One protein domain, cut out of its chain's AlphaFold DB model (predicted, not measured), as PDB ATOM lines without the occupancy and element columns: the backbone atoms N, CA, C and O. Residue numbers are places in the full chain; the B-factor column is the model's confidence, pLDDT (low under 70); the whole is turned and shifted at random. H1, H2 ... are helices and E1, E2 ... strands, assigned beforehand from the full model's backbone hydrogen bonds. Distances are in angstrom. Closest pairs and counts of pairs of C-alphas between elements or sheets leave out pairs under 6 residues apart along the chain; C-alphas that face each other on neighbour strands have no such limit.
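AT A GLANCE: This is residues 106 to 132 and 210 to 337 of the 344 residues of an uncharacterized protein of Digitaria exilis (UniProt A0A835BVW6). Three twisted sheets make a stack, partly face to face: the sheet E7 E8 E9 E10 is in the middle, with the sheet E3 E4 E5 E6 over one face and the sheet E2 E1 E11 over the other. A short helix, H2, follows directly on E11, and residues 127 to 132, of which 127 to 129 belong to H1, stick out. The printed part has 155 residues, with the order E1 E2 H1 E3 E4 E5 E6 E7 E8 E9 E10 E11 H2, and its class is mostly strand. Each sheet is antiparallel; the whole is compact, with a radius of gyration of the C-alphas of 16.8 A and spans of 54 by 49 by 34 A.

HOW THE PARTS SIT: Start at E1, residues 106 to 111, which forms a hairpin with E2, residues 119 to 123; N 123 and O 107 are 2.8 A apart. On its other side E1 is the antiparallel neighbour of E11, residues 321 to 327, where N 106 and O 326 are 2.7 A apart. After the cut, look for a meander, each strand the antiparallel neighbour of the one before: E3, residues 210 to 213, E4, residues 219 to 228, E5, residues 235 to 244, and E6, residues 252 to 255. Check N 210 and O 222, 2.8 A, N 239 and O 223, 2.7 A, and N 238 and O 254, 2.8 A. A second meander is E7, residues 264 to 273, E8, residues 278 to 285, E9, residues 292 to 299, and E10, residues 304 to 311; N 268 and O 282 are 2.9 A apart, N 283 and O 294 2.8 A, and N 293 and O 311 2.8 A. The two meander sheets are face to face, their strands at 26 degrees; the closest C-alphas of E3 and E7 are those of Gly 212 and Phe 272, 6.6 A. The sheets E7 E8 E9 E10 and E2 E1 E11 are also face to face, at 33 degrees; Trp 271 and Gly 323 have the closest C-alphas of E7 and E11, 6.1 A. H2, residues 328 to 336, only grazes the sheet E2 E1 E11 with its residues 328 to 333, and its O i to N i+4 pairs are each within hydrogen-bond range. H1, residues 126 to 129, is too short for such a pair, and its one O i to N i+3 pair is not within range.

IN THESE COORDINATES: Find C-alpha 106 at (61.556, -28.730, 6.593), where E1 begins. E4 runs 27.4 A, E5 28.2 A and E7 24.4 A. E7 begins at C-alpha 264, (43.046, -28.711, 29.691), and H2 ends at C-alpha 336, (71.604, -19.526, -0.150).

THE WHOLE: The C-alphas of Gly 232 and Glu 337 are the two farthest apart, 54.4 A. Residues 133 to 209 are not printed, and C-alphas 132 and 210 are 34.3 A apart. Of the links that are printed whole, none is long. Mean pLDDT of the printed part is 78.6; it is under 70 at residues 106 to 132, 314 to 315 and 337.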
ATOM      1  N   ALA A 106      61.556 -29.905   5.741       62.56
ATOM      2  CA  ALA A 106      61.556 -28.730   6.593       62.56
ATOM      3  C   ALA A 106      60.099 -28.358   6.881       62.56
ATOM      4  O   ALA A 106      59.377 -27.838   6.022       62.56
ATOM      5  N   LEU A 107      59.672 -28.668   8.099       68.06
ATOM      6  CA  LEU A 107      58.391 -28.247   8.634       68.06
ATOM      7  C   LEU A 107      58.568 -26.948   9.400       68.06
ATOM      8  O   LEU A 107      59.587 -26.716  10.051       68.06
ATOM      9  N   GLY A 108      57.534 -26.131   9.386       64.25
ATOM     10  CA  GLY A 108      57.409 -25.069  10.360       64.25
ATOM     11  C   GLY A 108      56.185 -24.229  10.102       64.25
ATOM     12  O   GLY A 108      55.285 -24.627   9.356       64.25
ATOM     13  N   PHE A 109      56.124 -23.090  10.768       63.53
ATOM     14  CA  PHE A 109      54.962 -22.229  10.700       63.53
ATOM     15  C   PHE A 109      55.342 -20.758  10.668       63.53
ATOM     16  O   PHE A 109      56.397 -20.355  11.156       63.53
ATOM     17  N   PHE A 110      54.458 -19.970  10.067       63.72
ATOM     18  CA  PHE A 110      54.482 -18.527  10.192       63.72
ATOM     19  C   PHE A 110      53.515 -18.101  11.282       63.72
ATOM     20  O   PHE A 110      52.363 -18.544  11.301       63.72
ATOM     21  N   HIS A 111      53.993 -17.227  12.158       53.56
ATOM     22  CA  HIS A 111      53.146 -16.461  13.057       53.56
ATOM     23  C   HIS A 111      52.975 -15.055  12.481       53.56
ATOM     24  O   HIS A 111      53.965 -14.375  12.193       53.56
ATOM     25  N   HIS A 112      51.727 -14.627  12.300       53.22
ATOM     26  CA  HIS A 112      51.417 -13.245  11.956       53.22
ATOM     27  C   HIS A 112      50.992 -12.501  13.224       53.22
ATOM     28  O   HIS A 112      49.889 -12.715  13.726       53.22
ATOM     29  N   ALA A 113      51.900 -11.670  13.742       55.25
ATOM     30  CA  ALA A 113      51.566 -10.629  14.706       55.25
ATOM     31  C   ALA A 113      51.235  -9.363  13.909       55.25
ATOM     32  O   ALA A 113      51.986  -9.011  12.992       55.25
ATOM     33  N   ASP A 114      50.114  -8.716  14.217       51.09
ATOM     34  CA  ASP A 114      49.713  -7.491  13.532       51.09
ATOM     35  C   ASP A 114      50.848  -6.453  13.638       51.09
ATOM     36  O   ASP A 114      51.404  -6.224  14.707       51.09
ATOM     37  N   ALA A 115      51.238  -5.886  12.492       48.72
ATOM     38  CA  ALA A 115      52.361  -4.957  12.281       48.72
ATOM     39  C   ALA A 115      53.796  -5.529  12.181       48.72
ATOM     40  O   ALA A 115      54.695  -4.776  11.799       48.72
ATOM     41  N   ALA A 116      54.035  -6.829  12.399       47.47
ATOM     42  CA  ALA A 116      55.364  -7.434  12.219       47.47
ATOM     43  C   ALA A 116      55.467  -8.290  10.936       47.47
ATOM     44  O   ALA A 116      54.490  -8.916  10.507       47.47
ATOM     45  N   PRO A 117      56.657  -8.379  10.304       44.59
ATOM     46  CA  PRO A 117      56.904  -9.366   9.259       44.59
ATOM     47  C   PRO A 117      56.604 -10.783   9.777       44.59
ATOM     48  O   PRO A 117      56.946 -11.094  10.919       44.59
ATOM     49  N   PRO A 118      55.991 -11.664   8.964       45.50
ATOM     50  CA  PRO A 118      55.706 -13.030   9.384       45.50
ATOM     51  C   PRO A 118      57.007 -13.753   9.751       45.50
ATOM     52  O   PRO A 118      57.906 -13.883   8.918       45.50
ATOM     53  N   LEU A 119      57.097 -14.233  10.992       51.69
ATOM     54  CA  LEU A 119      58.272 -14.950  11.484       51.69
ATOM     55  C   LEU A 119      58.172 -16.430  11.122       51.69
ATOM     56  O   LEU A 119      57.188 -17.082  11.464       51.69
ATOM     57  N   PHE A 120      59.207 -16.959  10.473       47.31
ATOM     58  CA  PHE A 120      59.366 -18.386  10.212       47.31
ATOM     59  C   PHE A 120      59.927 -19.091  11.449       47.31
ATOM     60  O   PHE A 120      61.036 -18.784  11.886       47.31
ATOM     61  N   VAL A 121      59.201 -20.074  11.973       55.75
ATOM     62  CA  VAL A 121      59.695 -20.963  13.029       55.75
ATOM     63  C   VAL A 121      59.886 -22.350  12.436       55.75
ATOM     64  O   VAL A 121      58.912 -23.054  12.164       55.75
ATOM     65  N   ALA A 122      61.146 -22.751  12.242       54.62
ATOM     66  CA  ALA A 122      61.473 -24.117  11.862       54.62
ATOM     67  C   ALA A 122      61.072 -25.068  12.998       54.62
ATOM     68  O   ALA A 122      61.584 -24.955  14.112       54.62
ATOM     69  N   MET A 123      60.218 -26.050  12.706       56.94
ATOM     70  CA  MET A 123      60.095 -27.239  13.543       56.94
ATOM     71  C   MET A 123      61.359 -28.059  13.336       56.94
ATOM     72  O   MET A 123      61.434 -28.957  12.495       56.94
ATOM     73  N   ALA A 124      62.401 -27.706  14.076       50.59
ATOM     74  CA  ALA A 124      63.578 -28.529  14.139       50.59
ATOM     75  C   ALA A 124      63.162 -29.826  14.835       50.59
ATOM     76  O   ALA A 124      62.963 -29.839  16.047       50.59
ATOM     77  N   MET A 125      62.956 -30.898  14.062       41.59
ATOM     78  CA  MET A 125      62.671 -32.212  14.630       41.59
ATOM     79  C   MET A 125      63.707 -32.465  15.719       41.59
ATOM     80  O   MET A 125      64.907 -32.481  15.428       41.59
ATOM     81  N   ALA A 126      63.259 -32.632  16.964       34.50
ATOM     82  CA  ALA A 126      64.116 -32.743  18.146       34.50
ATOM     83  C   ALA A 126      65.196 -33.845  18.010       34.50
ATOM     84  O   ALA A 126      66.201 -33.850  18.719       34.50
ATOM     85  N   SER A 127      65.025 -34.746  17.040       36.38
ATOM     86  CA  SER A 127      65.954 -35.800  16.627       36.38
ATOM     87  C   SER A 127      67.121 -35.343  15.730       36.38
ATOM     88  O   SER A 127      68.188 -35.954  15.776       36.38
ATOM     89  N   ALA A 128      66.964 -34.292  14.917       34.78
ATOM     90  CA  ALA A 128      68.014 -33.774  14.029       34.78
ATOM     91  C   ALA A 128      69.024 -32.889  14.779       34.78
ATOM     92  O   ALA A 128      70.225 -32.984  14.521       34.78
ATOM     93  N   LEU A 129      68.567 -32.110  15.772       33.62
ATOM     94  CA  LEU A 129      69.449 -31.296  16.623       33.62
ATOM     95  C   LEU A 129      70.402 -32.133  17.482       33.62
ATOM     96  O   LEU A 129      71.509 -31.693  17.773       33.62
ATOM     97  N   ARG A 130      70.020 -33.364  17.848       39.22
ATOM     98  CA  ARG A 130      70.899 -34.271  18.606       39.22
ATOM     99  C   ARG A 130      72.096 -34.781  17.797       39.22
ATOM    100  O   ARG A 130      73.022 -35.320  18.390       39.22
ATOM    101  N   ARG A 131      72.079 -34.652  16.463       37.47
ATOM    102  CA  ARG A 131      73.138 -35.175  15.581       37.47
ATOM    103  C   ARG A 131      74.171 -34.132  15.150       37.47
ATOM    104  O   ARG A 131      75.238 -34.537  14.705       37.47
ATOM    105  N   PHE A 132      73.890 -32.835  15.298       35.25
ATOM    106  CA  PHE A 132      74.783 -31.756  14.850       35.25
ATOM    107  C   PHE A 132      74.785 -30.566  15.830       35.25
ATOM    108  O   PHE A 132      74.196 -29.525  15.532       35.25
ATOM    109  N   LEU A 210      40.036 -30.385   9.804       87.69
ATOM    110  CA  LEU A 210      41.028 -30.167   8.763       87.69
ATOM    111  C   LEU A 210      40.762 -31.126   7.612       87.69
ATOM    112  O   LEU A 210      40.543 -32.322   7.804       87.69
ATOM    113  N   LEU A 211      40.807 -30.591   6.401       87.88
ATOM    114  CA  LEU A 211      40.838 -31.391   5.190       87.88
ATOM    115  C   LEU A 211      42.309 -31.581   4.798       87.88
ATOM    116  O   LEU A 211      43.099 -30.644   4.927       87.88
ATOM    117  N   GLY A 212      42.655 -32.753   4.269       89.25
ATOM    118  CA  GLY A 212      43.998 -33.055   3.782       89.25
ATOM    119  C   GLY A 212      44.054 -34.137   2.712       89.25
ATOM    120  O   GLY A 212      43.026 -34.673   2.291       89.25
ATOM    121  N   LEU A 213      45.274 -34.497   2.322       86.62
ATOM    122  CA  LEU A 213      45.580 -35.731   1.603       86.62
ATOM    123  C   LEU A 213      46.399 -36.661   2.502       86.62
ATOM    124  O   LEU A 213      47.306 -36.213   3.201       86.62
ATOM    125  N   SER A 214      46.101 -37.959   2.465       84.50
ATOM    126  CA  SER A 214      46.972 -38.980   3.041       84.50
ATOM    127  C   SER A 214      48.298 -39.043   2.267       84.50
ATOM    128  O   SER A 214      48.355 -38.574   1.124       84.50
ATOM    129  N   PRO A 215      49.348 -39.680   2.815       76.38
ATOM    130  CA  PRO A 215      50.597 -39.906   2.086       76.38
ATOM    131  C   PRO A 215      50.410 -40.638   0.745       76.38
ATOM    132  O   PRO A 215      51.184 -40.439  -0.188       76.38
ATOM    133  N   GLU A 216      49.344 -41.436   0.603       81.88
ATOM    134  CA  GLU A 216      48.969 -42.098  -0.658       81.88
ATOM    135  C   GLU A 216      48.185 -41.188  -1.624       81.88
ATOM    136  O   GLU A 216      47.713 -41.639  -2.666       81.88
ATOM    137  N   GLY A 217      47.995 -39.914  -1.279       82.88
ATOM    138  CA  GLY A 217      47.270 -38.934  -2.082       82.88
ATOM    139  C   GLY A 217      45.748 -39.071  -2.024       82.88
ATOM    140  O   GLY A 217      45.070 -38.538  -2.901       82.88
ATOM    141  N   ARG A 218      45.190 -39.776  -1.029       85.06
ATOM    142  CA  ARG A 218      43.733 -39.921  -0.851       85.06
ATOM    143  C   ARG A 218      43.182 -38.796   0.011       85.06
ATOM    144  O   ARG A 218      43.790 -38.441   1.011       85.06
ATOM    145  N   LEU A 219      42.007 -38.272  -0.332       85.94
ATOM    146  CA  LEU A 219      41.351 -37.236   0.470       85.94
ATOM    147  C   LEU A 219      41.093 -37.745   1.896       85.94
ATOM    148  O   LEU A 219      40.458 -38.786   2.071       85.94
ATOM    149  N   CYS A 220      41.543 -37.003   2.902       88.06
ATOM    150  CA  CYS A 220      41.322 -37.315   4.305       88.06
ATOM    151  C   CYS A 220      40.737 -36.127   5.070       88.06
ATOM    152  O   CYS A 220      40.909 -34.963   4.709       88.06
ATOM    153  N   VAL A 221      40.027 -36.442   6.146       88.00
ATOM    154  CA  VAL A 221      39.394 -35.489   7.054       88.00
ATOM    155  C   VAL A 221      39.890 -35.801   8.453       88.00
ATOM    156  O   VAL A 221      39.764 -36.934   8.922       88.00
ATOM    157  N   ILE A 222      40.445 -34.798   9.113       89.75
ATOM    158  CA  ILE A 222      40.984 -34.884  10.464       89.75
ATOM    159  C   ILE A 222      40.098 -34.029  11.351       89.75
ATOM    160  O   ILE A 222      39.864 -32.862  11.060       89.75
ATOM    161  N   GLN A 223      39.587 -34.613  12.422       88.75
ATOM    162  CA  GLN A 223      38.703 -33.934  13.363       88.75
ATOM    163  C   GLN A 223      38.996 -34.412  14.777       88.75
ATOM    164  O   GLN A 223      39.522 -35.510  14.954       88.75
ATOM    165  N   PHE A 224      38.613 -33.651  15.796       87.06
ATOM    166  CA  PHE A 224      38.501 -34.253  17.122       87.06
ATOM    167  C   PHE A 224      37.351 -35.273  17.126       87.06
ATOM    168  O   PHE A 224      36.288 -35.055  16.546       87.06
ATOM    169  N   GLY A 225      37.614 -36.442  17.706       80.19
ATOM    170  CA  GLY A 225      36.653 -37.521  17.879       80.19
ATOM    171  C   GLY A 225      35.811 -37.293  19.128       80.19
ATOM    172  O   GLY A 225      35.067 -36.323  19.229       80.19
ATOM    173  N   HIS A 226      35.921 -38.203  20.094       73.56
ATOM    174  CA  HIS A 226      35.325 -37.983  21.408       73.56
ATOM    175  C   HIS A 226      36.158 -36.951  22.176       73.56
ATOM    176  O   HIS A 226      37.368 -37.142  22.335       73.56
ATOM    177  N   LEU A 227      35.499 -35.885  22.634       80.44
ATOM    178  CA  LEU A 227      36.095 -34.794  23.395       80.44
ATOM    179  C   LEU A 227      35.320 -34.627  24.704       80.44
ATOM    180  O   LEU A 227      34.195 -34.138  24.718       80.44
ATOM    181  N   SER A 228      35.930 -35.083  25.796       83.00
ATOM    182  CA  SER A 228      35.500 -34.846  27.171       83.00
ATOM    183  C   SER A 228      36.665 -34.217  27.919       83.00
ATOM    184  O   SER A 228      37.735 -34.815  28.035       83.00
ATOM    185  N   LEU A 229      36.459 -32.995  28.401       81.81
ATOM    186  CA  LEU A 229      37.437 -32.250  29.196       81.81
ATOM    187  C   LEU A 229      37.040 -32.199  30.677       81.81
ATOM    188  O   LEU A 229      37.565 -31.396  31.439       81.81
ATOM    189  N   VAL A 230      36.095 -33.048  31.091       81.62
ATOM    190  CA  VAL A 230      35.636 -33.116  32.479       81.62
ATOM    191  C   VAL A 230      36.719 -33.747  33.350       81.62
ATOM    192  O   VAL A 230      37.263 -34.806  33.022       81.62
ATOM    193  N   THR A 231      37.006 -33.115  34.486       73.31
ATOM    194  CA  THR A 231      37.942 -33.620  35.495       73.31
ATOM    195  C   THR A 231      37.543 -35.036  35.929       73.31
ATOM    196  O   THR A 231      36.461 -35.236  36.476       73.31
ATOM    197  N   GLY A 232      38.407 -36.025  35.679       74.25
ATOM    198  CA  GLY A 232      38.201 -37.430  36.072       74.25
ATOM    199  C   GLY A 232      37.685 -38.380  34.977       74.25
ATOM    200  O   GLY A 232      37.908 -39.579  35.095       74.25
ATOM    201  N   ASP A 233      37.087 -37.882  33.891       80.44
ATOM    202  CA  ASP A 233      36.757 -38.671  32.682       80.44
ATOM    203  C   ASP A 233      37.204 -37.908  31.436       80.44
ATOM    204  O   ASP A 233      36.436 -37.536  30.541       80.44
ATOM    205  N   ARG A 234      38.498 -37.607  31.434       82.62
ATOM    206  CA  ARG A 234      39.134 -36.872  30.360       82.62
ATOM    207  C   ARG A 234      39.374 -37.806  29.186       82.62
ATOM    208  O   ARG A 234      40.096 -38.787  29.326       82.62
ATOM    209  N   ARG A 235      38.806 -37.455  28.031       87.38
ATOM    210  CA  ARG A 235      38.997 -38.179  26.773       87.38
ATOM    211  C   ARG A 235      39.236 -37.224  25.630       87.38
ATOM    212  O   ARG A 235      38.342 -36.450  25.286       87.38
ATOM    213  N   VAL A 236      40.415 -37.292  25.023       89.38
ATOM    214  CA  VAL A 236      40.752 -36.476  23.850       89.38
ATOM    215  C   VAL A 236      41.328 -37.380  22.775       89.38
ATOM    216  O   VAL A 236      42.421 -37.929  22.919       89.38
ATOM    217  N   SER A 237      40.584 -37.504  21.678       91.50
ATOM    218  CA  SER A 237      40.975 -38.302  20.518       91.50
ATOM    219  C   SER A 237      40.918 -37.484  19.237       91.50
ATOM    220  O   SER A 237      40.030 -36.651  19.066       91.50
ATOM    221  N   ILE A 238      41.835 -37.746  18.313       91.88
ATOM    222  CA  ILE A 238      41.815 -37.225  16.948       91.88
ATOM    223  C   ILE A 238      41.357 -38.353  16.030       91.88
ATOM    224  O   ILE A 238      41.924 -39.444  16.037       91.88
ATOM    225  N   ARG A 239      40.307 -38.101  15.251       90.31
ATOM    226  CA  ARG A 239      39.793 -39.012  14.236       90.31
ATOM    227  C   ARG A 239      40.348 -38.644  12.867       90.31
ATOM    228  O   ARG A 239      40.134 -37.524  12.405       90.31
ATOM    229  N   VAL A 240      40.946 -39.610  12.181       90.88
ATOM    230  CA  VAL A 240      41.377 -39.497  10.782       90.88
ATOM    231  C   VAL A 240      40.466 -40.357   9.923       90.88
ATOM    232  O   VAL A 240      40.360 -41.561  10.122       90.88
ATOM    233  N   THR A 241      39.766 -39.740   8.977       87.56
ATOM    234  CA  THR A 241      38.859 -40.447   8.068       87.56
ATOM    235  C   THR A 241      39.334 -40.292   6.639       87.56
ATOM    236  O   THR A 241      39.377 -39.177   6.123       87.56
ATOM    237  N   THR A 242      39.666 -41.404   5.995       87.06
ATOM    238  CA  THR A 242      40.174 -41.417   4.622       87.06
ATOM    239  C   THR A 242      39.067 -41.829   3.665       87.06
ATOM    240  O   THR A 242      38.288 -42.748   3.930       87.06
ATOM    241  N   ARG A 243      38.978 -41.126   2.540       82.56
ATOM    242  CA  ARG A 243      38.059 -41.462   1.462       82.56
ATOM    243  C   ARG A 243      38.634 -42.592   0.613       82.56
ATOM    244  O   ARG A 243      39.802 -42.561   0.228       82.56
ATOM    245  N   THR A 244      37.783 -43.546   0.271       80.69
ATOM    246  CA  THR A 244      38.079 -44.658  -0.632       80.69
ATOM    247  C   THR A 244      37.084 -44.691  -1.788       80.69
ATOM    248  O   THR A 244      36.043 -44.034  -1.758       80.69
ATOM    249  N   ASP A 245      37.378 -45.476  -2.824       76.19
ATOM    250  CA  ASP A 245      36.483 -45.619  -3.986       76.19
ATOM    251  C   ASP A 245      35.107 -46.176  -3.596       76.19
ATOM    252  O   ASP A 245      34.101 -45.914  -4.252       76.19
ATOM    253  N   ARG A 246      35.055 -46.928  -2.490       75.62
ATOM    254  CA  ARG A 246      33.834 -47.530  -1.942       75.62
ATOM    255  C   ARG A 246      33.107 -46.633  -0.937       75.62
ATOM    256  O   ARG A 246      32.082 -47.047  -0.404       75.62
ATOM    257  N   GLY A 247      33.610 -45.425  -0.672       74.94
ATOM    258  CA  GLY A 247      33.017 -44.496   0.285       74.94
ATOM    259  C   GLY A 247      34.053 -43.883   1.218       74.94
ATOM    260  O   GLY A 247      35.001 -43.243   0.778       74.94
ATOM    261  N   CYS A 248      33.827 -43.987   2.520       73.44
ATOM    262  CA  CYS A 248      34.765 -43.503   3.526       73.44
ATOM    263  C   CYS A 248      35.039 -44.616   4.519       73.44
ATOM    264  O   CYS A 248      34.105 -45.297   4.948       73.44
ATOM    265  N   ASP A 249      36.307 -44.779   4.875       75.44
ATOM    266  CA  ASP A 249      36.710 -45.803   5.827       75.44
ATOM    267  C   ASP A 249      36.199 -45.452   7.228       75.44
ATOM    268  O   ASP A 249      35.945 -44.286   7.550       75.44
ATOM    269  N   LEU A 250      36.031 -46.472   8.074       71.00
ATOM    270  CA  LEU A 250      35.720 -46.268   9.483       71.00
ATOM    271  C   LEU A 250      36.911 -45.521  10.102       71.00
ATOM    272  O   LEU A 250      37.986 -46.095  10.244       71.00
ATOM    273  N   GLY A 251      36.745 -44.223  10.364       77.75
ATOM    274  CA  GLY A 251      37.864 -43.354  10.729       77.75
ATOM    275  C   GLY A 251      38.666 -43.888  11.919       77.75
ATOM    276  O   GLY A 251      38.092 -44.302  12.928       77.75
ATOM    277  N   GLU A 252      39.990 -43.848  11.802       88.12
ATOM    278  CA  GLU A 252      40.920 -44.223  12.864       88.12
ATOM    279  C   GLU A 252      40.832 -43.209  14.005       88.12
ATOM    280  O   GLU A 252      40.794 -42.005  13.757       88.12
ATOM    281  N   LEU A 253      40.796 -43.681  15.255       89.88
ATOM    282  CA  LEU A 253      40.811 -42.844  16.455       89.88
ATOM    283  C   LEU A 253      42.177 -42.937  17.138       89.88
ATOM    284  O   LEU A 253      42.566 -44.004  17.611       89.88
ATOM    285  N   ILE A 254      42.871 -41.808  17.232       92.69
ATOM    286  CA  ILE A 254      44.169 -41.670  17.892       92.69
ATOM    287  C   ILE A 254      43.953 -40.954  19.221       92.69
ATOM    288  O   ILE A 254      43.502 -39.810  19.242       92.69
ATOM    289  N   GLN A 255      44.259 -41.620  20.332       93.25
ATOM    290  CA  GLN A 255      44.175 -41.015  21.662       93.25
ATOM    291  C   GLN A 255      45.372 -40.091  21.892       93.25
ATOM    292  O   GLN A 255      46.508 -40.498  21.657       93.25
ATOM    293  N   VAL A 256      45.121 -38.865  22.356       93.31
ATOM    294  CA  VAL A 256      46.173 -37.868  22.634       93.31
ATOM    295  C   VAL A 256      46.182 -37.390  24.086       93.31
ATOM    296  O   VAL A 256      47.126 -36.736  24.504       93.31
ATOM    297  N   GLU A 257      45.168 -37.746  24.876       90.94
ATOM    298  CA  GLU A 257      44.946 -37.275  26.252       90.94
ATOM    299  C   GLU A 257      46.147 -37.410  27.201       90.94
ATOM    300  O   GLU A 257      46.365 -36.526  28.028       90.94
ATOM    301  N   GLN A 258      46.934 -38.482  27.074       90.50
ATOM    302  CA  GLN A 258      48.059 -38.780  27.969       90.50
ATOM    303  C   GLN A 258      49.230 -37.812  27.791       90.50
ATOM    304  O   GLN A 258      50.047 -37.654  28.693       90.50
ATOM    305  N   SER A 259      49.321 -37.170  26.627       92.25
ATOM    306  CA  SER A 259      50.394 -36.232  26.294       92.25
ATOM    307  C   SER A 259      50.031 -34.786  26.617       92.25
ATOM    308  O   SER A 259      50.838 -33.893  26.387       92.25
ATOM    309  N   LEU A 260      48.816 -34.550  27.117       91.94
ATOM    310  CA  LEU A 260      48.281 -33.220  27.358       91.94
ATOM    311  C   LEU A 260      48.250 -32.889  28.860       91.94
ATOM    312  O   LEU A 260      48.013 -33.786  29.676       91.94
ATOM    313  N   PRO A 261      48.352 -31.604  29.252       90.19
ATOM    314  CA  PRO A 261      48.338 -31.185  30.656       90.19
ATOM    315  C   PRO A 261      47.049 -31.603  31.369       90.19
ATOM    316  O   PRO A 261      46.009 -31.682  30.727       90.19
ATOM    317  N   ALA A 262      47.071 -31.874  32.674       88.19
ATOM    318  CA  ALA A 262      45.881 -32.358  33.392       88.19
ATOM    319  C   ALA A 262      44.709 -31.350  33.409       88.19
ATOM    320  O   ALA A 262      43.552 -31.742  33.525       88.19
ATOM    321  N   ASP A 263      45.018 -30.067  33.256       89.25
ATOM    322  CA  ASP A 263      44.151 -28.898  33.383       89.25
ATOM    323  C   ASP A 263      43.705 -28.327  32.025       89.25
ATOM    324  O   ASP A 263      43.599 -27.116  31.854       89.25
ATOM    325  N   VAL A 264      43.474 -29.179  31.021       89.69
ATOM    326  CA  VAL A 264      43.046 -28.711  29.691       89.69
ATOM    327  C   VAL A 264      41.602 -28.232  29.693       89.69
ATOM    328  O   VAL A 264      40.678 -29.006  29.924       89.69
ATOM    329  N   ALA A 265      41.429 -26.967  29.320       87.31
ATOM    330  CA  ALA A 265      40.147 -26.295  29.165       87.31
ATOM    331  C   ALA A 265      39.642 -26.295  27.712       87.31
ATOM    332  O   ALA A 265      38.441 -26.183  27.475       87.31
ATOM    333  N   GLY A 266      40.531 -26.440  26.721       87.50
ATOM    334  CA  GLY A 266      40.134 -26.460  25.313       87.50
ATOM    335  C   GLY A 266      41.207 -27.004  24.380       87.50
ATOM    336  O   GLY A 266      42.397 -26.934  24.675       87.50
ATOM    337  N   VAL A 267      40.787 -27.526  23.229       88.69
ATOM    338  CA  VAL A 267      41.682 -27.964  22.148       88.69
ATOM    339  C   VAL A 267      41.137 -27.500  20.800       88.69
ATOM    340  O   VAL A 267      39.922 -27.407  20.634       88.69
ATOM    341  N   ARG A 268      42.022 -27.182  19.848       89.25
ATOM    342  CA  ARG A 268      41.652 -26.740  18.491       89.25
ATOM    343  C   ARG A 268      42.632 -27.251  17.450       89.25
ATOM    344  O   ARG A 268      43.841 -27.155  17.645       89.25
ATOM    345  N   LEU A 269      42.124 -27.749  16.327       90.19
ATOM    346  CA  LEU A 269      42.977 -28.119  15.200       90.19
ATOM    347  C   LEU A 269      43.477 -26.857  14.491       90.19
ATOM    348  O   LEU A 269      42.731 -25.905  14.279       90.19
ATOM    349  N   LYS A 270      44.757 -26.845  14.115       89.06
ATOM    350  CA  LYS A 270      45.386 -25.682  13.474       89.06
ATOM    351  C   LYS A 270      45.844 -25.999  12.064       89.06
ATOM    352  O   LYS A 270      45.518 -25.246  11.147       89.06
ATOM    353  N   TRP A 271      46.558 -27.111  11.879       89.00
ATOM    354  CA  TRP A 271      47.130 -27.457  10.579       89.00
ATOM    355  C   TRP A 271      47.320 -28.952  10.354       89.00
ATOM    356  O   TRP A 271      47.469 -29.715  11.304       89.00
ATOM    357  N   PHE A 272      47.374 -29.355   9.086       90.31
ATOM    358  CA  PHE A 272      47.768 -30.695   8.675       90.31
ATOM    359  C   PHE A 272      48.807 -30.625   7.552       90.31
ATOM    360  O   PHE A 272      48.607 -29.960   6.537       90.31
ATOM    361  N   PHE A 273      49.934 -31.291   7.771       88.50
ATOM    362  CA  PHE A 273      51.049 -31.408   6.846       88.50
ATOM    363  C   PHE A 273      50.935 -32.723   6.081       88.50
ATOM    364  O   PHE A 273      51.277 -33.789   6.590       88.50
ATOM    365  N   GLU A 274      50.403 -32.631   4.866       87.31
ATOM    366  CA  GLU A 274      49.983 -33.774   4.054       87.31
ATOM    367  C   GLU A 274      51.132 -34.737   3.722       87.31
ATOM    368  O   GLU A 274      50.919 -35.948   3.700       87.31
ATOM    369  N   LYS A 275      52.362 -34.246   3.491       84.38
ATOM    370  CA  LYS A 275      53.480 -35.123   3.094       84.38
ATOM    371  C   LYS A 275      54.092 -35.859   4.286       84.38
ATOM    372  O   LYS A 275      54.456 -37.023   4.156       84.38
ATOM    373  N   SER A 276      54.229 -35.192   5.428       85.69
ATOM    374  CA  SER A 276      54.812 -35.748   6.657       85.69
ATOM    375  C   SER A 276      53.794 -36.443   7.555       85.69
ATOM    376  O   SER A 276      54.193 -37.136   8.491       85.69
ATOM    377  N   GLY A 277      52.497 -36.263   7.294       90.00
ATOM    378  CA  GLY A 277      51.429 -36.807   8.123       90.00
ATOM    379  C   GLY A 277      51.394 -36.184   9.520       90.00
ATOM    380  O   GLY A 277      51.063 -36.875  10.481       90.00
ATOM    381  N   VAL A 278      51.778 -34.911   9.660       92.00
ATOM    382  CA  VAL A 278      51.820 -34.216  10.958       92.00
ATOM    383  C   VAL A 278      50.601 -33.317  11.124       92.00
ATOM    384  O   VAL A 278      50.303 -32.492  10.265       92.00
ATOM    385  N   VAL A 279      49.911 -33.440  12.252       92.50
ATOM    386  CA  VAL A 279      48.789 -32.581  12.642       92.50
ATOM    387  C   VAL A 279      49.242 -31.638  13.742       92.50
ATOM    388  O   VAL A 279      49.742 -32.083  14.770       92.50
ATOM    389  N   ILE A 280      49.023 -30.342  13.548       92.94
ATOM    390  CA  ILE A 280      49.225 -29.325  14.575       92.94
ATOM    391  C   ILE A 280      47.892 -28.965  15.195       92.94
ATOM    392  O   ILE A 280      46.916 -28.679  14.491       92.94
ATOM    393  N   PHE A 281      47.868 -28.922  16.516       92.62
ATOM    394  CA  PHE A 281      46.714 -28.488  17.281       92.62
ATOM    395  C   PHE A 281      47.161 -27.666  18.487       92.62
ATOM    396  O   PHE A 281      48.256 -27.851  19.014       92.62
ATOM    397  N   SER A 282      46.326 -26.717  18.896       91.88
ATOM    398  CA  SER A 282      46.551 -25.914  20.091       91.88
ATOM    399  C   SER A 282      45.728 -26.437  21.253       91.88
ATOM    400  O   SER A 282      44.646 -27.004  21.069       91.88
ATOM    401  N   VAL A 283      46.221 -26.184  22.452       91.00
ATOM    402  CA  VAL A 283      45.636 -26.603  23.715       91.00
ATOM    403  C   VAL A 283      45.617 -25.396  24.637       91.00
ATOM    404  O   VAL A 283      46.641 -24.759  24.848       91.00
ATOM    405  N   ILE A 284      44.449 -25.082  25.178       89.88
ATOM    406  CA  ILE A 284      44.289 -24.091  26.239       89.88
ATOM    407  C   ILE A 284      44.236 -24.877  27.542       89.88
ATOM    408  O   ILE A 284      43.377 -25.749  27.704       89.88
ATOM    409  N   ALA A 285      45.163 -24.592  28.447       89.19
ATOM    410  CA  ALA A 285      45.270 -25.243  29.745       89.19
ATOM    411  C   ALA A 285      45.347 -24.205  30.868       89.19
ATOM    412  O   ALA A 285      45.692 -23.048  30.625       89.19
ATOM    413  N   GLY A 286      45.036 -24.624  32.088       87.06
ATOM    414  CA  GLY A 286      45.045 -23.776  33.274       87.06
ATOM    415  C   GLY A 286      43.656 -23.327  33.713       87.06
ATOM    416  O   GLY A 286      42.654 -23.519  33.022       87.06
ATOM    417  N   ASP A 287      43.617 -22.736  34.903       82.62
ATOM    418  CA  ASP A 287      42.416 -22.127  35.475       82.62
ATOM    419  C   ASP A 287      42.212 -20.703  34.924       82.62
ATOM    420  O   ASP A 287      43.062 -20.163  34.214       82.62
ATOM    421  N   ASN A 288      41.089 -20.075  35.259       77.44
ATOM    422  CA  ASN A 288      40.720 -18.729  34.836       77.44
ATOM    423  C   ASN A 288      41.796 -17.678  35.142       77.44
ATOM    424  O   ASN A 288      41.983 -16.787  34.324       77.44
ATOM    425  N   ASP A 289      42.540 -17.819  36.241       78.31
ATOM    426  CA  ASP A 289      43.557 -16.838  36.650       78.31
ATOM    427  C   ASP A 289      44.924 -17.035  35.972       78.31
ATOM    428  O   ASP A 289      45.755 -16.126  35.958       78.31
ATOM    429  N   ARG A 290      45.208 -18.235  35.449       81.69
ATOM    430  CA  ARG A 290      46.506 -18.592  34.851       81.69
ATOM    431  C   ARG A 290      46.314 -19.514  33.661       81.69
ATOM    432  O   ARG A 290      46.644 -20.700  33.713       81.69
ATOM    433  N   ARG A 291      45.781 -18.952  32.580       86.25
ATOM    434  CA  ARG A 291      45.663 -19.662  31.308       86.25
ATOM    435  C   ARG A 291      46.991 -19.665  30.570       86.25
ATOM    436  O   ARG A 291      47.670 -18.645  30.471       86.25
ATOM    437  N   ARG A 292      47.308 -20.818  29.998       89.12
ATOM    438  CA  ARG A 292      48.408 -21.013  29.062       89.12
ATOM    439  C   ARG A 292      47.881 -21.587  27.761       89.12
ATOM    440  O   ARG A 292      46.933 -22.377  27.738       89.12
ATOM    441  N   SER A 293      48.518 -21.184  26.678       89.50
ATOM    442  CA  SER A 293      48.223 -21.646  25.335       89.50
ATOM    443  C   SER A 293      49.422 -22.422  24.817       89.50
ATOM    444  O   SER A 293      50.517 -21.888  24.662       89.50
ATOM    445  N   GLU A 294      49.215 -23.699  24.544       91.31
ATOM    446  CA  GLU A 294      50.247 -24.631  24.114       91.31
ATOM    447  C   GLU A 294      49.966 -25.120  22.697       91.31
ATOM    448  O   GLU A 294      48.814 -25.192  22.263       91.31
ATOM    449  N   MET A 295      51.014 -25.486  21.967       92.19
ATOM    450  CA  MET A 295      50.905 -26.062  20.632       92.19
ATOM    451  C   MET A 295      51.576 -27.426  20.593       92.19
ATOM    452  O   MET A 295      52.680 -27.612  21.098       92.19
ATOM    453  N   TYR A 296      50.897 -28.371  19.957       94.25
ATOM    454  CA  TYR A 296      51.298 -29.764  19.879       94.25
ATOM    455  C   TYR A 296      51.384 -30.225  18.428       94.25
ATOM    456  O   TYR A 296      50.598 -29.795  17.580       94.25
ATOM    457  N   ALA A 297      52.312 -31.142  18.168       95.00
ATOM    458  CA  ALA A 297      52.414 -31.894  16.927       95.00
ATOM    459  C   ALA A 297      52.077 -33.364  17.176       95.00
ATOM    460  O   ALA A 297      52.721 -34.019  17.988       95.00
ATOM    461  N   LEU A 298      51.100 -33.893  16.442       94.94
ATOM    462  CA  LEU A 298      50.812 -35.321  16.360       94.94
ATOM    463  C   LEU A 298      51.352 -35.866  15.037       94.94
ATOM    464  O   LEU A 298      50.911 -35.442  13.968       94.94
ATOM    465  N   ARG A 299      52.247 -36.850  15.098       93.44
ATOM    466  CA  ARG A 299      52.638 -37.644  13.926       93.44
ATOM    467  C   ARG A 299      51.655 -38.802  13.756       93.44
ATOM    468  O   ARG A 299      51.551 -39.644  14.647       93.44
ATOM    469  N   LEU A 300      50.913 -38.840  12.647       91.56
ATOM    470  CA  LEU A 300      49.860 -39.843  12.427       91.56
ATOM    471  C   LEU A 300      50.413 -41.272  12.290       91.56
ATOM    472  O   LEU A 300      49.765 -42.217  12.727       91.56
ATOM    473  N   ASP A 301      51.617 -41.425  11.735       90.19
ATOM    474  CA  ASP A 301      52.293 -42.710  11.521       90.19
ATOM    475  C   ASP A 301      52.757 -43.359  12.834       90.19
ATOM    476  O   ASP A 301      52.533 -44.545  13.068       90.19
ATOM    477  N   THR A 302      53.399 -42.581  13.705       91.94
ATOM    478  CA  THR A 302      53.970 -43.079  14.963       91.94
ATOM    479  C   THR A 302      53.053 -42.877  16.158       91.94
ATOM    480  O   THR A 302      53.343 -43.399  17.230       91.94
ATOM    481  N   ARG A 303      51.970 -42.105  15.999       93.94
ATOM    482  CA  ARG A 303      51.050 -41.694  17.074       93.94
ATOM    483  C   ARG A 303      51.760 -40.991  18.234       93.94
ATOM    484  O   ARG A 303      51.304 -41.029  19.373       93.94
ATOM    485  N   VAL A 304      52.895 -40.361  17.937       94.19
ATOM    486  CA  VAL A 304      53.679 -39.606  18.915       94.19
ATOM    487  C   VAL A 304      53.165 -38.179  18.927       94.19
ATOM    488  O   VAL A 304      53.012 -37.564  17.868       94.19
ATOM    489  N   VAL A 305      52.906 -37.676  20.131       95.75
ATOM    490  CA  VAL A 305      52.503 -36.296  20.389       95.75
ATOM    491  C   VAL A 305      53.665 -35.574  21.059       95.75
ATOM    492  O   VAL A 305      54.170 -36.025  22.086       95.75
ATOM    493  N   GLU A 306      54.081 -34.452  20.484       94.62
ATOM    494  CA  GLU A 306      55.156 -33.605  21.002       94.62
ATOM    495  C   GLU A 306      54.610 -32.211  21.317       94.62
ATOM    496  O   GLU A 306      53.881 -31.629  20.512       94.62
ATOM    497  N   ASN A 307      54.969 -31.668  22.482       94.00
ATOM    498  CA  ASN A 307      54.744 -30.258  22.794       94.00
ATOM    499  C   ASN A 307      55.794 -29.423  22.046       94.00
ATOM    500  O   ASN A 307      56.993 -29.660  22.192       94.00
ATOM    501  N   LEU A 308      55.340 -28.479  21.223       89.31
ATOM    502  CA  LEU A 308      56.204 -27.610  20.426       89.31
ATOM    503  C   LEU A 308      56.541 -26.308  21.151       89.31
ATOM    504  O   LEU A 308      57.673 -25.836  21.080       89.31
ATOM    505  N   VAL A 309      55.541 -25.697  21.784       88.38
ATOM    506  CA  VAL A 309      55.663 -24.398  22.450       88.38
ATOM    507  C   VAL A 309      54.551 -24.229  23.483       88.38
ATOM    508  O   VAL A 309      53.431 -24.703  23.289       88.38
ATOM    509  N   SER A 310      54.867 -23.528  24.571       88.12
ATOM    510  CA  SER A 310      53.939 -23.126  25.629       88.12
ATOM    511  C   SER A 310      54.063 -21.620  25.854       88.12
ATOM    512  O   SER A 310      55.169 -21.080  25.792       88.12
ATOM    513  N   HIS A 311      52.933 -20.944  26.051       84.94
ATOM    514  CA  HIS A 311      52.871 -19.501  26.241       84.94
ATOM    515  C   HIS A 311      51.880 -19.135  27.350       84.94
ATOM    516  O   HIS A 311      50.696 -19.464  27.263       84.94
ATOM    517  N   ASP A 312      52.347 -18.389  28.349       82.44
ATOM    518  CA  ASP A 312      51.564 -17.963  29.517       82.44
ATOM    519  C   ASP A 312      50.782 -16.670  29.225       82.44
ATOM    520  O   ASP A 312      50.994 -15.639  29.858       82.44
ATOM    521  N   TRP A 313      49.918 -16.690  28.204       71.31
ATOM    522  CA  TRP A 313      49.098 -15.529  27.835       71.31
ATOM    523  C   TRP A 313      47.623 -15.868  27.683       71.31
ATOM    524  O   TRP A 313      47.239 -16.949  27.228       71.31
ATOM    525  N   GLU A 314      46.795 -14.882  28.013       64.56
ATOM    526  CA  GLU A 314      45.351 -14.943  27.891       64.56
ATOM    527  C   GLU A 314      44.910 -14.666  26.441       64.56
ATOM    528  O   GLU A 314      44.808 -13.526  25.992       64.56
ATOM    529  N   GLY A 315      44.670 -15.727  25.665       66.94
ATOM    530  CA  GLY A 315      44.102 -15.625  24.315       66.94
ATOM    531  C   GLY A 315      44.500 -16.756  23.364       66.94
ATOM    532  O   GLY A 315      45.366 -17.579  23.658       66.94
ATOM    533  N   ASP A 316      43.874 -16.796  22.182       70.06
ATOM    534  CA  ASP A 316      44.281 -17.698  21.091       70.06
ATOM    535  C   ASP A 316      45.468 -17.092  20.326       70.06
ATOM    536  O   ASP A 316      45.335 -16.656  19.182       70.06
ATOM    537  N   VAL A 317      46.642 -17.078  20.969       77.12
ATOM    538  CA  VAL A 317      47.923 -16.633  20.372       77.12
ATOM    539  C   VAL A 317      48.233 -17.403  19.080       77.12
ATOM    540  O   VAL A 317      48.941 -16.935  18.195       77.12
ATOM    541  N   TRP A 318      47.634 -18.581  18.912       80.94
ATOM    542  CA  TRP A 318      47.841 -19.454  17.767       80.94
ATOM    543  C   TRP A 318      46.777 -19.297  16.672       80.94
ATOM    544  O   TRP A 318      46.685 -20.144  15.779       80.94
ATOM    545  N   GLY A 319      45.921 -18.272  16.734       74.06
ATOM    546  CA  GLY A 319      44.850 -18.032  15.757       74.06
ATOM    547  C   GLY A 319      45.361 -17.865  14.321       74.06
ATOM    548  O   GLY A 319      44.743 -18.364  13.385       74.06
ATOM    549  N   ASN A 320      46.540 -17.255  14.168       76.12
ATOM    550  CA  ASN A 320      47.138 -16.900  12.876       76.12
ATOM    551  C   ASN A 320      48.321 -17.803  12.485       76.12
ATOM    552  O   ASN A 320      49.217 -17.383  11.750       76.12
ATOM    553  N   VAL A 321      48.368 -19.031  13.010       74.12
ATOM    554  CA  VAL A 321      49.445 -19.976  12.697       74.12
ATOM    555  C   VAL A 321      49.176 -20.648  11.358       74.12
ATOM    556  O   VAL A 321      48.171 -21.337  11.170       74.12
ATOM    557  N   HIS A 322      50.119 -20.492  10.432       78.12
ATOM    558  CA  HIS A 322      50.076 -21.139   9.124       78.12
ATOM    559  C   HIS A 322      51.261 -22.077   8.957       78.12
ATOM    560  O   HIS A 322      52.406 -21.629   8.901       78.12
ATOM    561  N   GLY A 323      50.989 -23.375   8.841       77.62
ATOM    562  CA  GLY A 323      52.019 -24.364   8.554       77.62
ATOM    563  C   GLY A 323      52.500 -24.291   7.102       77.62
ATOM    564  O   GLY A 323      51.711 -24.095   6.178       77.62
ATOM    565  N   TYR A 324      53.790 -24.505   6.873       77.88
ATOM    566  CA  TYR A 324      54.321 -24.866   5.559       77.88
ATOM    567  C   TYR A 324      55.150 -26.148   5.647       77.88
ATOM    568  O   TYR A 324      55.767 -26.469   6.663       77.88
ATOM    569  N   GLU A 325      55.166 -26.872   4.537       81.31
ATOM    570  CA  GLU A 325      55.951 -28.081   4.371       81.31
ATOM    571  C   GLU A 325      56.787 -27.942   3.109       81.31
ATOM    572  O   GLU A 325      56.263 -27.758   2.006       81.31
ATOM    573  N   MET A 326      58.100 -27.984   3.288       79.56
ATOM    574  CA  MET A 326      59.064 -27.725   2.231       79.56
ATOM    575  C   MET A 326      60.135 -28.809   2.239       79.56
ATOM    576  O   MET A 326      60.465 -29.366   3.280       79.56
ATOM    577  N   ASP A 327      60.676 -29.132   1.069       80.94
ATOM    578  CA  ASP A 327      61.855 -29.993   0.990       80.94
ATOM    579  C   ASP A 327      63.050 -29.281   1.647       80.94
ATOM    580  O   ASP A 327      63.276 -28.100   1.382       80.94
ATOM    581  N   GLN A 328      63.794 -29.956   2.529       77.38
ATOM    582  CA  GLN A 328      64.889 -29.305   3.252       77.38
ATOM    583  C   GLN A 328      65.985 -28.813   2.306       77.38
ATOM    584  O   GLN A 328      66.531 -27.738   2.544       77.38
ATOM    585  N   ALA A 329      66.305 -29.547   1.237       77.00
ATOM    586  CA  ALA A 329      67.314 -29.094   0.285       77.00
ATOM    587  C   ALA A 329      66.823 -27.857  -0.478       77.00
ATOM    588  O   ALA A 329      67.574 -26.893  -0.610       77.00
ATOM    589  N   ALA A 330      65.554 -27.832  -0.894       76.62
ATOM    590  CA  ALA A 330      64.935 -26.653  -1.499       76.62
ATOM    591  C   ALA A 330      64.897 -25.455  -0.537       76.62
ATOM    592  O   ALA A 330      65.170 -24.330  -0.948       76.62
ATOM    593  N   TYR A 331      64.606 -25.689   0.746       76.69
ATOM    594  CA  TYR A 331      64.646 -24.645   1.766       76.69
ATOM    595  C   TYR A 331      66.054 -24.073   1.927       76.69
ATOM    596  O   TYR A 331      66.237 -22.864   1.817       76.69
ATOM    597  N   LEU A 332      67.056 -24.932   2.134       79.19
ATOM    598  CA  LEU A 332      68.445 -24.503   2.285       79.19
ATOM    599  C   LEU A 332      68.956 -23.787   1.029       79.19
ATOM    600  O   LEU A 332      69.643 -22.779   1.149       79.19
ATOM    601  N   ALA A 333      68.569 -24.248  -0.162       78.56
ATOM    602  CA  ALA A 333      68.869 -23.560  -1.414       78.56
ATOM    603  C   ALA A 333      68.224 -22.166  -1.471       78.56
ATOM    604  O   ALA A 333      68.889 -21.216  -1.864       78.56
ATOM    605  N   SER A 334      66.976 -22.018  -1.007       75.31
ATOM    606  CA  SER A 334      66.292 -20.714  -0.967       75.31
ATOM    607  C   SER A 334      66.924 -19.711   0.000       75.31
ATOM    608  O   SER A 334      66.784 -18.511  -0.197       75.31
ATOM    609  N   LEU A 335      67.627 -20.189   1.035       78.06
ATOM    610  CA  LEU A 335      68.395 -19.334   1.944       78.06
ATOM    611  C   LEU A 335      69.761 -18.941   1.371       78.06
ATOM    612  O   LEU A 335      70.351 -17.966   1.823       78.06
ATOM    613  N   ALA A 336      70.287 -19.733   0.437       77.69
ATOM    614  CA  ALA A 336      71.604 -19.526  -0.150       77.69
ATOM    615  C   ALA A 336      71.584 -18.553  -1.340       77.69
ATOM    616  O   ALA A 336      72.657 -18.203  -1.833       77.69
ATOM    617  N   GLU A 337      70.406 -18.130  -1.817       66.75
ATOM    618  CA  GLU A 337      70.324 -17.107  -2.855       66.75
ATOM    619  C   GLU A 337      70.819 -15.770  -2.283       66.75
ATOM    620  O   GLU A 337      70.234 -15.269  -1.319       66.75
TER     621      GLU A 337